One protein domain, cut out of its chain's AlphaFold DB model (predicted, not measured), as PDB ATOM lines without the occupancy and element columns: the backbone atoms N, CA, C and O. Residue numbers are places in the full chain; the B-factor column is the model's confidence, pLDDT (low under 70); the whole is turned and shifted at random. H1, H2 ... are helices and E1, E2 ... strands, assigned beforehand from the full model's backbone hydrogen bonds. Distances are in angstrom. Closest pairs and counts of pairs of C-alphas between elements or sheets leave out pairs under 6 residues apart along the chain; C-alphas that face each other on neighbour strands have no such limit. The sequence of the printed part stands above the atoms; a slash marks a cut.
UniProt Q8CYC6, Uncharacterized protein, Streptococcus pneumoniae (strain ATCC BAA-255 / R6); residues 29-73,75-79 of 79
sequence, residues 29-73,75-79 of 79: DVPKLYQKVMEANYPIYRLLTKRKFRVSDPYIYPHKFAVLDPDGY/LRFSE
ATOM      1  N   ASP A  29     514.379 331.971 554.388       97.21
ATOM      2  CA  ASP A  29     515.762 332.319 554.731       97.21
ATOM      3  C   ASP A  29     515.972 332.147 556.242       97.21
ATOM      4  O   ASP A  29     515.861 333.090 557.035       97.21
ATOM      5  N   VAL A  30     516.193 330.897 556.651       98.35
ATOM      6  CA  VAL A  30     516.426 330.536 558.053       98.35
ATOM      7  C   VAL A  30     517.709 331.166 558.604       98.35
ATOM      8  O   VAL A  30     517.652 331.659 559.732       98.35
ATOM      9  N   PRO A  31     518.847 331.224 557.873       98.18
ATOM     10  CA  PRO A  31     520.051 331.906 558.349       98.18
ATOM     11  C   PRO A  31     519.815 333.375 558.706       98.18
ATOM     12  O   PRO A  31     520.296 333.834 559.742       98.18
ATOM     13  N   LYS A  32     519.031 334.107 557.907       98.40
ATOM     14  CA  LYS A  32     518.690 335.502 558.212       98.40
ATOM     15  C   LYS A  32     517.835 335.634 559.468       98.40
ATOM     16  O   LYS A  32     518.059 336.549 560.257       98.40
ATOM     17  N   LEU A  33     516.861 334.744 559.670       98.40
ATOM     18  CA  LEU A  33     516.076 334.738 560.908       98.40
ATOM     19  C   LEU A  33     516.960 334.395 562.115       98.40
ATOM     20  O   LEU A  33     516.887 335.074 563.133       98.40
ATOM     21  N   TYR A  34     517.826 333.393 561.984       98.57
ATOM     22  CA  TYR A  34     518.779 332.999 563.019       98.57
ATOM     23  C   TYR A  34     519.684 334.164 563.440       98.57
ATOM     24  O   TYR A  34     519.851 334.412 564.632       98.57
ATOM     25  N   GLN A  35     520.203 334.926 562.473       98.49
ATOM     26  CA  GLN A  35     521.014 336.117 562.736       98.49
ATOM     27  C   GLN A  35     520.248 337.164 563.560       98.49
ATOM     28  O   GLN A  35     520.773 337.656 564.553       98.49
ATOM     29  N   LYS A  36     518.983 337.435 563.217       98.39
ATOM     30  CA  LYS A  36     518.134 338.359 563.990       98.39
ATOM     31  C   LYS A  36     517.903 337.896 565.429       98.39
ATOM     32  O   LYS A  36     517.879 338.716 566.339       98.39
ATOM     33  N   VAL A  37     517.728 336.589 565.641       98.25
ATOM     34  CA  VAL A  37     517.555 336.003 566.982       98.25
ATOM     35  C   VAL A  37     518.828 336.183 567.816       98.25
ATOM     36  O   VAL A  37     518.738 336.550 568.987       98.25
ATOM     37  N   MET A  38     520.007 336.000 567.211       98.23
ATOM     38  CA  MET A  38     521.290 336.265 567.874       98.23
ATOM     39  C   MET A  38     521.483 337.750 568.200       98.23
ATOM     40  O   MET A  38     521.879 338.074 569.313       98.23
ATOM     41  N   GLU A  39     521.174 338.653 567.266       98.56
ATOM     42  CA  GLU A  39     521.266 340.111 567.470       98.56
ATOM     43  C   GLU A  39     520.335 340.608 568.584       98.56
ATOM     44  O   GLU A  39     520.675 341.535 569.314       98.56
ATOM     45  N   ALA A  40     519.184 339.955 568.754       98.25
ATOM     46  CA  ALA A  40     518.262 340.209 569.855       98.25
ATOM     47  C   ALA A  40     518.712 339.594 571.197       98.25
ATOM     48  O   ALA A  40     517.997 339.723 572.188       98.25
ATOM     49  N   ASN A  41     519.867 338.914 571.242       97.94
ATOM     50  CA  ASN A  41     520.357 338.144 572.391       97.94
ATOM     51  C   ASN A  41     519.344 337.111 572.914       97.94
ATOM     52  O   ASN A  41     519.297 336.820 574.110       97.94
ATOM     53  N   TYR A  42     518.513 336.551 572.030       97.92
ATOM     54  CA  TYR A  42     517.497 335.590 572.440       97.92
ATOM     55  C   TYR A  42     518.094 334.172 572.579       97.92
ATOM     56  O   TYR A  42     518.842 333.740 571.693       97.92
ATOM     57  N   PRO A  43     517.758 333.400 573.635       97.64
ATOM     58  CA  PRO A  43     518.290 332.055 573.833       97.64
ATOM     59  C   PRO A  43     517.941 331.084 572.697       97.64
ATOM     60  O   PRO A  43     516.778 330.768 572.432       97.64
ATOM     61  N   ILE A  44     518.973 330.540 572.059       98.35
ATOM     62  CA  ILE A  44     518.829 329.506 571.035       98.35
ATOM     63  C   ILE A  44     518.942 328.135 571.695       98.35
ATOM     64  O   ILE A  44     519.981 327.773 572.240       98.35
ATOM     65  N   TYR A  45     517.875 327.345 571.601       97.79
ATOM     66  CA  TYR A  45     517.825 326.012 572.199       97.79
ATOM     67  C   TYR A  45     518.487 324.944 571.315       97.79
ATOM     68  O   TYR A  45     519.146 324.030 571.809       97.79
ATOM     69  N   ARG A  46     518.346 325.049 569.987       97.71
ATOM     70  CA  ARG A  46     519.108 324.247 569.017       97.71
ATOM     71  C   ARG A  46     519.747 325.163 567.994       97.71
ATOM     72  O   ARG A  46     519.027 325.863 567.288       97.71
ATOM     73  N   LEU A  47     521.073 325.098 567.895       98.18
ATOM     74  CA  LEU A  47     521.864 325.892 566.956       98.18
ATOM     75  C   LEU A  47     521.478 325.622 565.495       98.18
ATOM     76  O   LEU A  47     520.920 324.569 565.160       98.18
ATOM     77  N   LEU A  48     521.809 326.580 564.624       98.31
ATOM     78  CA  LEU A  48     521.614 326.462 563.183       98.31
ATOM     79  C   LEU A  48     522.368 325.242 562.639       98.31
ATOM     80  O   LEU A  48     523.581 325.120 562.783       98.31
ATOM     81  N   THR A  49     521.648 324.336 561.985       97.80
ATOM     82  CA  THR A  49     522.199 323.114 561.381       97.80
ATOM     83  C   THR A  49     521.617 322.904 559.994       97.80
ATOM     84  O   THR A  49     520.469 323.265 559.759       97.80
ATOM     85  N   LYS A  50     522.373 322.285 559.083       96.36
ATOM     86  CA  LYS A  50     521.858 321.822 557.785       96.36
ATOM     87  C   LYS A  50     521.494 320.347 557.861       96.36
ATOM     88  O   LYS A  50     522.231 319.556 558.451       96.36
ATOM     89  N   ARG A  51     520.384 319.955 557.244       93.14
ATOM     90  CA  ARG A  51     520.037 318.545 557.021       93.14
ATOM     91  C   ARG A  51     520.060 318.231 555.544       93.14
ATOM     92  O   ARG A  51     519.643 319.052 554.749       93.14
ATOM     93  N   LYS A  52     520.512 317.032 555.192       94.50
ATOM     94  CA  LYS A  52     520.487 316.525 553.822       94.50
ATOM     95  C   LYS A  52     519.259 315.640 553.647       94.50
ATOM     96  O   LYS A  52     519.118 314.658 554.373       94.50
ATOM     97  N   PHE A  53     518.414 315.958 552.677       93.54
ATOM     98  CA  PHE A  53     517.288 315.114 552.281       93.54
ATOM     99  C   PHE A  53     517.391 314.776 550.797       93.54
ATOM    100  O   PHE A  53     517.790 315.615 549.993       93.54
ATOM    101  N   ARG A  54     517.039 313.541 550.430       94.17
ATOM    102  CA  ARG A  54     516.828 313.132 549.036       94.17
ATOM    103  C   ARG A  54     515.370 313.431 548.694       94.17
ATOM    104  O   ARG A  54     514.487 312.884 549.350       94.17
ATOM    105  N   VAL A  55     515.115 314.283 547.706       91.84
ATOM    106  CA  VAL A  55     513.760 314.577 547.218       91.84
ATOM    107  C   VAL A  55     513.713 314.189 545.753       91.84
ATOM    108  O   VAL A  55     514.117 314.964 544.895       91.84
ATOM    109  N   SER A  56     513.241 312.973 545.466       90.10
ATOM    110  CA  SER A  56     513.343 312.392 544.121       90.10
ATOM    111  C   SER A  56     514.804 312.437 543.630       90.10
ATOM    112  O   SER A  56     515.684 311.881 544.295       90.10
ATOM    113  N   ASP A  57     515.076 313.127 542.522       82.81
ATOM    114  CA  ASP A  57     516.413 313.465 542.042       82.81
ATOM    115  C   ASP A  57     516.544 314.995 541.913       82.81
ATOM    116  O   ASP A  57     516.373 315.550 540.827       82.81
ATOM    117  N   PRO A  58     516.673 315.714 543.049       90.19
ATOM    118  CA  PRO A  58     517.993 315.964 543.639       90.19
ATOM    119  C   PRO A  58     518.043 315.846 545.185       90.19
ATOM    120  O   PRO A  58     517.106 315.411 545.855       90.19
ATOM    121  N   TYR A  59     519.184 316.215 545.784       93.98
ATOM    122  CA  TYR A  59     519.295 316.431 547.233       93.98
ATOM    123  C   TYR A  59     518.993 317.889 547.593       93.98
ATOM    124  O   TYR A  59     519.474 318.798 546.919       93.98
ATOM    125  N   ILE A  60     518.283 318.108 548.700       94.01
ATOM    126  CA  ILE A  60     518.090 319.427 549.313       94.01
ATOM    127  C   ILE A  60     518.825 319.513 550.653       94.01
ATOM    128  O   ILE A  60     519.058 318.495 551.317       94.01
ATOM    129  N   TYR A  61     519.178 320.738 551.047       95.37
ATOM    130  CA  TYR A  61     519.981 321.018 552.238       95.37
ATOM    131  C   TYR A  61     519.364 322.109 553.125       95.37
ATOM    132  O   TYR A  61     520.028 323.122 553.348       95.37
ATOM    133  N   PRO A  62     518.114 321.953 553.601       96.03
ATOM    134  CA  PRO A  62     517.491 322.952 554.457       96.03
ATOM    135  C   PRO A  62     518.298 323.135 555.742       96.03
ATOM    136  O   PRO A  62     518.753 322.172 556.383       96.03
ATOM    137  N   HIS A  63     518.468 324.386 556.117       98.14
ATOM    138  CA  HIS A  63     518.884 324.800 557.433       98.14
ATOM    139  C   HIS A  63     517.709 324.699 558.407       98.14
ATOM    140  O   HIS A  63     516.534 324.578 558.066       98.14
ATOM    141  N   LYS A  64     518.041 324.671 559.689       97.90
ATOM    142  CA  LYS A  64     517.055 324.698 560.759       97.90
ATOM    143  C   LYS A  64     517.689 325.105 562.070       97.90
ATOM    144  O   LYS A  64     518.843 324.767 562.335       97.90
ATOM    145  N   PHE A  65     516.900 325.724 562.928       98.53
ATOM    146  CA  PHE A  65     517.234 325.951 564.330       98.53
ATOM    147  C   PHE A  65     515.951 325.869 565.164       98.53
ATOM    148  O   PHE A  65     514.853 325.705 564.618       98.53
ATOM    149  N   ALA A  66     516.084 325.914 566.484       98.48
ATOM    150  CA  ALA A  66     514.924 325.977 567.362       98.48
ATOM    151  C   ALA A  66     515.189 326.858 568.578       98.48
ATOM    152  O   ALA A  66     516.313 326.919 569.081       98.48
ATOM    153  N   VAL A  67     514.125 327.481 569.064       98.38
ATOM    154  CA  VAL A  67     514.100 328.241 570.313       98.38
ATOM    155  C   VAL A  67     512.997 327.695 571.212       98.38
ATOM    156  O   VAL A  67     512.093 326.995 570.746       98.38
ATOM    157  N   LEU A  68     513.090 328.006 572.499       97.70
ATOM    158  CA  LEU A  68     511.988 327.821 573.432       97.70
ATOM    159  C   LEU A  68     511.337 329.179 573.650       97.70
ATOM    160  O   LEU A  68     512.026 330.152 573.957       97.70
ATOM    161  N   ASP A  69     510.032 329.233 573.446       97.26
ATOM    162  CA  ASP A  69     509.213 330.366 573.851       97.26
ATOM    163  C   ASP A  69     509.054 330.376 575.386       97.26
ATOM    164  O   ASP A  69     509.055 329.293 575.987       97.26
ATOM    165  N   PRO A  70     508.914 331.541 576.049       95.72
ATOM    166  CA  PRO A  70     508.709 331.595 577.493       95.72
ATOM    167  C   PRO A  70     507.461 330.833 577.944       95.72
ATOM    168  O   PRO A  70     507.491 330.212 579.001       95.72
ATOM    169  N   ASP A  71     506.401 330.777 577.135       96.50
ATOM    170  CA  ASP A  71     505.210 329.978 577.434       96.50
ATOM    171  C   ASP A  71     505.445 328.475 577.210       96.50
ATOM    172  O   ASP A  71     504.518 327.686 577.344       96.50
ATOM    173  N   GLY A  72     506.668 328.035 576.906       96.41
ATOM    174  CA  GLY A  72     507.068 326.629 576.814       96.41
ATOM    175  C   GLY A  72     506.865 325.984 575.446       96.41
ATOM    176  O   GLY A  72     507.131 324.788 575.306       96.41
ATOM    177  N   TYR A  73     506.436 326.745 574.436       97.65
ATOM    178  CA  TYR A  73     506.348 326.241 573.069       97.65
ATOM    179  C   TYR A  73     507.744 325.962 572.506       97.65
ATOM    180  O   TYR A  73     508.642 326.807 572.539       97.65
ATOM    181  N   LEU A  75     509.599 326.058 569.320       98.21
ATOM    182  CA  LEU A  75     509.469 326.689 568.008       98.21
ATOM    183  C   LEU A  75     510.628 326.265 567.108       98.21
ATOM    184  O   LEU A  75     511.797 326.521 567.408       98.21
ATOM    185  N   ARG A  76     510.309 325.615 565.988       98.23
ATOM    186  CA  ARG A  76     511.279 325.164 564.985       98.23
ATOM    187  C   ARG A  76     511.118 325.947 563.691       98.23
ATOM    188  O   ARG A  76     510.013 326.064 563.171       98.23
ATOM    189  N   PHE A  77     512.236 326.379 563.127       98.37
ATOM    190  CA  PHE A  77     512.282 327.074 561.843       98.37
ATOM    191  C   PHE A  77     513.124 326.251 560.875       98.37
ATOM    192  O   PHE A  77     514.197 325.782 561.266       98.37
ATOM    193  N   SER A  78     512.638 326.043 559.653       97.48
ATOM    194  CA  SER A  78     513.369 325.376 558.567       97.48
ATOM    195  C   SER A  78     512.955 325.937 557.209       97.48
ATOM    196  O   SER A  78     511.830 326.425 557.091       97.48
ATOM    197  N   GLU A  79     513.827 325.850 556.202       95.33
ATOM    198  CA  GLU A  79     513.428 326.039 554.798       95.33
ATOM    199  C   GLU A  79     512.434 324.971 554.335       95.33
ATOM    200  O   GLU A  79     512.503 323.817 554.834       95.33
TER     201      GLU A  79
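This is residues 29 to 73 and 75 to 79 of the 79 residues of an uncharacterized protein of Streptococcus pneumoniae (strain ATCC BAA-255 / R6) (UniProt Q8CYC6). A small three-stranded sheet has one helix, H1, packed over one face, while the other face is bare, and a long loop between E1 and E2 reaches out well past the sheet, with residues 54 to 59 sticking out free. The printed part has 50 residues, with one named helix and three named strands in the order H1, E1, E2, E3. The strands lie E1, E2, E3 across the sheet, antiparallel throughout, and the class is mixed, helices and strands. The whole is loose, with a radius of gyration of the C-alphas of 12.6 A, and elongated, spanning 40 by 22 by 13 A.

H1, residues 30 to 39, is on the sheet at a height over the sheet of 9.2 A, giving two layers, a helix on one face of a sheet. It lies over E2, residues 63 to 68, and on the local plane stands at 32 degrees to it, only just slantwise to the strands. The closest C-alphas of H1 and E2 are those of Val 30 and His 63, 6.3 A apart. In H1 every O i to N i+4 pair is within hydrogen-bond range. E1, residues 44 to 50, and E2 form a hairpin, antiparallel at 171 degrees, with N 49 and O 64 within hydrogen-bond range at 2.9 A. E3, residues 75 to 78, is antiparallel to E2 at 172 degrees, with N 67 and O 75 at 3.0 A.

H1 begins at C-alpha 30, (516.426, 330.536, 558.053), and is 14.3 A long. E1 measures 15.6 A, E2 17.7 A and E3 10.3 A from first to last C-alpha. E3 ends at C-alpha 78, (513.369, 325.376, 558.567).

The C-alphas farthest apart, those of Asp 57 and Asp 71, are 40.6 A apart. The link from H1 to E1 is tight and that from E1 to E2 is long, with residues 53 to 54 paired antiparallel with residues 59 to 60. Residue 74 is not printed, and C-alphas 73 and 75 are 6.0 A apart across the cut. No printed residue is under 70 in pLDDT.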